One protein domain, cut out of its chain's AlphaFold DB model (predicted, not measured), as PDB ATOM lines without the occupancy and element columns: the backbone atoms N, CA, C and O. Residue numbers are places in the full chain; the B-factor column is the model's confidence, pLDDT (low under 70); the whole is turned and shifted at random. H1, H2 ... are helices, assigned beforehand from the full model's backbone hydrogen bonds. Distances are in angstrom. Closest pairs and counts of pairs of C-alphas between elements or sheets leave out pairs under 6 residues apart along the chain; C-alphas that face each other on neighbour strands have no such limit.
ATOM      1  N   ALA A 222     136.470 163.983 164.087       87.62
ATOM      2  CA  ALA A 222     137.617 163.924 164.990       87.62
ATOM      3  C   ALA A 222     138.186 165.319 165.306       87.62
ATOM      4  O   ALA A 222     138.563 165.581 166.447       87.62
ATOM      5  N   ILE A 223     138.202 166.230 164.325       92.12
ATOM      6  CA  ILE A 223     138.654 167.608 164.532       92.12
ATOM      7  C   ILE A 223     137.617 168.401 165.321       92.12
ATOM      8  O   ILE A 223     137.998 169.131 166.228       92.12
ATOM      9  N   GLN A 224     136.321 168.225 165.052       92.25
ATOM     10  CA  GLN A 224     135.268 168.867 165.850       92.25
ATOM     11  C   GLN A 224     135.400 168.499 167.336       92.25
ATOM     12  O   GLN A 224     135.479 169.385 168.188       92.25
ATOM     13  N   ARG A 225     135.556 167.201 167.636       91.50
ATOM     14  CA  ARG A 225     135.797 166.708 169.000       91.50
ATOM     15  C   ARG A 225     137.083 167.276 169.600       91.50
ATOM     16  O   ARG A 225     137.076 167.711 170.751       91.50
ATOM     17  N   PHE A 226     138.172 167.304 168.833       90.94
ATOM     18  CA  PHE A 226     139.427 167.924 169.261       90.94
ATOM     19  C   PHE A 226     139.219 169.386 169.682       90.94
ATOM     20  O   PHE A 226     139.701 169.786 170.740       90.94
ATOM     21  N   GLN A 227     138.485 170.187 168.897       93.31
ATOM     22  CA  GLN A 227     138.266 171.597 169.229       93.31
ATOM     23  C   GLN A 227     137.543 171.756 170.574       93.31
ATOM     24  O   GLN A 227     137.899 172.635 171.360       93.31
ATOM     25  N   GLU A 228     136.553 170.907 170.861       91.50
ATOM     26  CA  GLU A 228     135.829 170.910 172.136       91.50
ATOM     27  C   GLU A 228     136.742 170.538 173.308       91.50
ATOM     28  O   GLU A 228     136.845 171.289 174.285       91.50
ATOM     29  N   VAL A 229     137.451 169.411 173.190       89.94
ATOM     30  CA  VAL A 229     138.350 168.892 174.230       89.94
ATOM     31  C   VAL A 229     139.492 169.868 174.498       89.94
ATOM     32  O   VAL A 229     139.780 170.185 175.655       89.94
ATOM     33  N   MET A 230     140.121 170.400 173.449       89.31
ATOM     34  CA  MET A 230     141.251 171.315 173.584       89.31
ATOM     35  C   MET A 230     140.819 172.660 174.168       89.31
ATOM     36  O   MET A 230     141.489 173.189 175.057       89.31
ATOM     37  N   ARG A 231     139.658 173.194 173.764       90.00
ATOM     38  CA  ARG A 231     139.102 174.420 174.358       90.00
ATOM     39  C   ARG A 231     138.785 174.225 175.839       90.00
ATOM     40  O   ARG A 231     139.101 175.101 176.650       90.00
ATOM     41  N   ALA A 232     138.207 173.083 176.216       88.50
ATOM     42  CA  ALA A 232     137.972 172.741 177.615       88.50
ATOM     43  C   ALA A 232     139.298 172.634 178.387       88.50
ATOM     44  O   ALA A 232     139.434 173.233 179.455       88.50
ATOM     45  N   TYR A 233     140.302 171.955 177.832       85.88
ATOM     46  CA  TYR A 233     141.625 171.831 178.446       85.88
ATOM     47  C   TYR A 233     142.308 173.191 178.645       85.88
ATOM     48  O   TYR A 233     142.784 173.487 179.741       85.88
ATOM     49  N   LEU A 234     142.333 174.058 177.631       86.62
ATOM     50  CA  LEU A 234     142.945 175.386 177.734       86.62
ATOM     51  C   LEU A 234     142.205 176.292 178.726       86.62
ATOM     52  O   LEU A 234     142.839 177.086 179.413       86.62
ATOM     53  N   THR A 235     140.889 176.120 178.863       86.25
ATOM     54  CA  THR A 235     140.082 176.861 179.843       86.25
ATOM     55  C   THR A 235     140.394 176.441 181.285       86.25
ATOM     56  O   THR A 235     140.494 177.297 182.161       86.25
ATOM     57  N   HIS A 236     140.577 175.141 181.546       84.88
ATOM     58  CA  HIS A 236     140.675 174.608 182.914       84.88
ATOM     59  C   HIS A 236     142.102 174.278 183.376       84.88
ATOM     60  O   HIS A 236     142.336 174.114 184.568       84.88
ATOM     61  N   SER A 237     143.077 174.184 182.466       80.31
ATOM     62  CA  SER A 237     144.448 173.766 182.807       80.31
ATOM     63  C   SER A 237     145.276 174.823 183.547       80.31
ATOM     64  O   SER A 237     146.380 174.517 183.995       80.31
ATOM     65  N   GLY A 238     144.801 176.072 183.632       75.62
ATOM     66  CA  GLY A 238     145.544 177.188 184.235       75.62
ATOM     67  C   GLY A 238     146.821 177.584 183.477       75.62
ATOM     68  O   GLY A 238     147.604 178.399 183.968       75.62
ATOM     69  N   ARG A 239     147.057 177.016 182.283       71.81
ATOM     70  CA  ARG A 239     148.228 177.312 181.452       71.81
ATOM     71  C   ARG A 239     148.118 178.710 180.847       71.81
ATOM     72  O   ARG A 239     147.105 179.051 180.252       71.81
ATOM     73  N   LYS A 240     149.201 179.488 180.944       73.00
ATOM     74  CA  LYS A 240     149.308 180.856 180.396       73.00
ATOM     75  C   LYS A 240     150.218 180.964 179.166       73.00
ATOM     76  O   LYS A 240     150.567 182.065 178.763       73.00
ATOM     77  N   TYR A 241     150.640 179.829 178.603       72.88
ATOM     78  CA  TYR A 241     151.547 179.795 177.448       72.88
ATOM     79  C   TYR A 241     150.902 180.329 176.164       72.88
ATOM     80  O   TYR A 241     151.609 180.831 175.300       72.88
ATOM     81  N   TYR A 242     149.576 180.237 176.055       79.50
ATOM     82  CA  TYR A 242     148.818 180.705 174.900       79.50
ATOM     83  C   TYR A 242     147.978 181.920 175.278       79.50
ATOM     84  O   TYR A 242     147.469 182.002 176.399       79.50
ATOM     85  N   ALA A 243     147.841 182.855 174.338       75.06
ATOM     86  CA  ALA A 243     147.130 184.113 174.561       75.06
ATOM     87  C   ALA A 243     145.631 183.901 174.822       75.06
ATOM     88  O   ALA A 243     145.016 184.677 175.552       75.06
ATOM     89  N   ASP A 244     145.046 182.846 174.249       83.38
ATOM     90  CA  ASP A 244     143.645 182.501 174.443       83.38
ATOM     91  C   ASP A 244     143.347 181.012 174.197       83.38
ATOM     92  O   ASP A 244     144.177 180.244 173.710       83.38
ATOM     93  N   LYS A 245     142.123 180.613 174.556       82.94
ATOM     94  CA  LYS A 245     141.615 179.236 174.466       82.94
ATOM     95  C   LYS A 245     141.333 178.748 173.042       82.94
ATOM     96  O   LYS A 245     141.056 177.568 172.879       82.94
ATOM     97  N   ASP A 246     141.383 179.627 172.048       87.56
ATOM     98  CA  ASP A 246     141.190 179.331 170.627       87.56
ATOM     99  C   ASP A 246     142.501 179.524 169.837       87.56
ATOM    100  O   ASP A 246     142.484 179.603 168.609       87.56
ATOM    101  N   HIS A 247     143.654 179.577 170.522       88.31
ATOM    102  CA  HIS A 247     144.981 179.728 169.906       88.31
ATOM    103  C   HIS A 247     145.237 178.706 168.793       88.31
ATOM    104  O   HIS A 247     145.718 179.062 167.721       88.31
ATOM    105  N   PHE A 248     144.817 177.455 169.003       87.44
ATOM    106  CA  PHE A 248     144.948 176.370 168.025       87.44
ATOM    107  C   PHE A 248     144.180 176.601 166.713       87.44
ATOM    108  O   PHE A 248     144.443 175.916 165.733       87.44
ATOM    109  N   LEU A 249     143.229 177.541 166.671       90.81
ATOM    110  CA  LEU A 249     142.529 177.937 165.442       90.81
ATOM    111  C   LEU A 249     143.214 179.100 164.718       90.81
ATOM    112  O   LEU A 249     142.902 179.369 163.558       90.81
ATOM    113  N   LYS A 250     144.101 179.817 165.414       89.50
ATOM    114  CA  LYS A 250     144.739 181.055 164.951       89.50
ATOM    115  C   LYS A 250     146.177 180.827 164.502       89.50
ATOM    116  O   LYS A 250     146.650 181.544 163.625       89.50
ATOM    117  N   ASP A 251     146.846 179.833 165.078       86.50
ATOM    118  CA  ASP A 251     148.162 179.380 164.648       86.50
ATOM    119  C   ASP A 251     148.074 177.939 164.128       86.50
ATOM    120  O   ASP A 251     147.834 177.002 164.888       86.50
ATOM    121  N   ASP A 252     148.252 177.763 162.815       84.88
ATOM    122  CA  ASP A 252     148.154 176.455 162.158       84.88
ATOM    123  C   ASP A 252     149.280 175.487 162.580       84.88
ATOM    124  O   ASP A 252     149.092 174.273 162.500       84.88
ATOM    125  N   VAL A 253     150.433 175.996 163.035       79.94
ATOM    126  CA  VAL A 253     151.566 175.168 163.486       79.94
ATOM    127  C   VAL A 253     151.264 174.616 164.867       79.94
ATOM    128  O   VAL A 253     151.262 173.400 165.061       79.94
ATOM    129  N   ASP A 254     150.934 175.499 165.807       81.88
ATOM    130  CA  ASP A 254     150.580 175.086 167.161       81.88
ATOM    131  C   ASP A 254     149.286 174.271 167.158       81.88
ATOM    132  O   ASP A 254     149.195 173.252 167.838       81.88
ATOM    133  N   GLY A 255     148.306 174.655 166.339       85.44
ATOM    134  CA  GLY A 255     147.078 173.898 166.135       85.44
ATOM    135  C   GLY A 255     147.334 172.494 165.598       85.44
ATOM    136  O   GLY A 255     146.826 171.527 166.163       85.44
ATOM    137  N   GLY A 256     148.166 172.352 164.562       82.38
ATOM    138  CA  GLY A 256     148.561 171.046 164.027       82.38
ATOM    139  C   GLY A 256     149.292 170.177 165.057       82.38
ATOM    140  O   GLY A 256     148.993 168.987 165.191       82.38
ATOM    141  N   MET A 257     150.192 170.773 165.845       77.94
ATOM    142  CA  MET A 257     150.881 170.089 166.944       77.94
ATOM    143  C   MET A 257     149.916 169.681 168.063       77.94
ATOM    144  O   MET A 257     150.042 168.589 168.613       77.94
ATOM    145  N   MET A 258     148.920 170.505 168.389       83.06
ATOM    146  CA  MET A 258     147.902 170.172 169.388       83.06
ATOM    147  C   MET A 258     146.978 169.049 168.926       83.06
ATOM    148  O   MET A 258     146.720 168.144 169.716       83.06
ATOM    149  N   VAL A 259     146.531 169.064 167.664       83.56
ATOM    150  CA  VAL A 259     145.777 167.946 167.061       83.56
ATOM    151  C   VAL A 259     146.599 166.666 167.158       83.56
ATOM    152  O   VAL A 259     146.090 165.622 167.548       83.56
ATOM    153  N   TRP A 260     147.899 166.750 166.879       70.94
ATOM    154  CA  TRP A 260     148.805 165.612 166.986       70.94
ATOM    155  C   TRP A 260     148.934 165.076 168.424       70.94
ATOM    156  O   TRP A 260     148.822 163.866 168.630       70.94
ATOM    157  N   VAL A 261     149.105 165.948 169.427       66.69
ATOM    158  CA  VAL A 261     149.156 165.539 170.846       66.69
ATOM    159  C   VAL A 261     147.819 164.963 171.319       66.69
ATOM    160  O   VAL A 261     147.809 164.023 172.113       66.69
ATOM    161  N   ASP A 262     146.691 165.500 170.859       63.19
ATOM    162  CA  ASP A 262     145.370 165.001 171.242       63.19
ATOM    163  C   ASP A 262     145.053 163.652 170.588       63.19
ATOM    164  O   ASP A 262     144.633 162.729 171.281       63.19
ATOM    165  N   CYS A 263     145.372 163.469 169.301       53.69
ATOM    166  CA  CYS A 263     145.324 162.157 168.651       53.69
ATOM    167  C   CYS A 263     146.188 161.128 169.396       53.69
ATOM    168  O   CYS A 263     145.784 159.975 169.549       53.69
ATOM    169  N   TRP A 264     147.349 161.545 169.911       52.47
ATOM    170  CA  TRP A 264     148.201 160.699 170.748       52.47
ATOM    171  C   TRP A 264     147.549 160.363 172.098       52.47
ATOM    172  O   TRP A 264     147.554 159.202 172.503       52.47
ATOM    173  N   ARG A 265     146.926 161.335 172.777       53.66
ATOM    174  CA  ARG A 265     146.190 161.085 174.028       53.66
ATOM    175  C   ARG A 265     144.988 160.170 173.819       53.66
ATOM    176  O   ARG A 265     144.846 159.211 174.567       53.66
ATOM    177  N   GLY A 266     144.179 160.415 172.790       50.06
ATOM    178  CA  GLY A 266     143.008 159.601 172.466       50.06
ATOM    179  C   GLY A 266     143.356 158.145 172.146       50.06
ATOM    180  O   GLY A 266     142.619 157.242 172.540       50.06
ATOM    181  N   ALA A 267     144.506 157.902 171.504       46.31
ATOM    182  CA  ALA A 267     145.012 156.553 171.245       46.31
ATOM    183  C   ALA A 267     145.457 155.818 172.525       46.31
ATOM    184  O   ALA A 267     145.342 154.596 172.593       46.31
ATOM    185  N   LEU A 268     145.938 156.543 173.542       40.88
ATOM    186  CA  LEU A 268     146.385 155.971 174.818       40.88
ATOM    187  C   LEU A 268     145.254 155.787 175.834       40.88
ATOM    188  O   LEU A 268     145.323 154.882 176.660       40.88
ATOM    189  N   THR A 269     144.219 156.627 175.793       45.47
ATOM    190  CA  THR A 269     143.104 156.557 176.752       45.47
ATOM    191  C   THR A 269     141.990 155.603 176.333       45.47
ATOM    192  O   THR A 269     141.080 155.371 177.121       45.47
ATOM    193  N   GLY A 270     142.062 155.037 175.124       35.75
ATOM    194  CA  GLY A 270     141.028 154.168 174.579       35.75
ATOM    195  C   GLY A 270     139.740 154.930 174.261       35.75
ATOM    196  O   GLY A 270     139.291 155.825 174.979       35.75
TER     197      GLY A 270
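Overview. This is residues 222 to 270 of the 274 residues of the protein "Putative receptor-type adenylate cyclase" of Trypanosoma cruzi (UniProt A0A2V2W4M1). Two long helices, H3 and H1, cross at about a right angle, the middle of H3 meeting H1 nearer to its first residue than to its last, as a lopsided X. The short helix H2 makes a corner with the beginning of H3, and the loop of residues 237 to 246 swings from the end of H1 round to H2. The printed part has 49 residues with three named helices, in the order H1, H2, H3, and no named strand; the class is all helix. It is compact, with a radius of gyration of the C-alphas of 10.4 A and spans of 30 by 22 by 16 A.

Along the chain. The longest helix, H3, holds residues 252 to 269 and is 25.2 A from first to last C-alpha. It begins at C-alpha 252 (148.154, 176.455, 162.158) and ends at C-alpha 269 (143.104, 156.557, 176.752). H1 holds residues 222 to 236, is 21.1 A long by the same measure, and begins at C-alpha 222 (137.617, 163.924, 164.990). H2 is four residues, 247 to 250.

Arrangement. H3 touches H1 with residues 258 to 262 alone; the closest C-alphas, of Phe 226 and Val 259, are 6.7 A apart. Their lines are about perpendicular, at 86 degrees. H2 and H3 touch only at the corner by their link, H3 with residues 254 to 258 alone, and their closest C-alphas, of Phe 248 and Gly 255, are 3.8 A apart. H1 and H2 are near each other, with 8 pairs of C-alphas within 10 A. In H1 and H3 every O i to N i+4 pair is within hydrogen-bond range; H2 is too short for such a pair, and its one O i to N i+3 pair is within range.

Size, cuts and confidence. The C-alphas of Ala 243 and Gly 270, the two farthest apart, are 30.6 A apart. The printed part has no cut. The link from H2 to H3 is tight, and that from H1 to H2, 10 residues, is short. The mean pLDDT of the printed part is 77.6, and residues 261 to 270 are under 70.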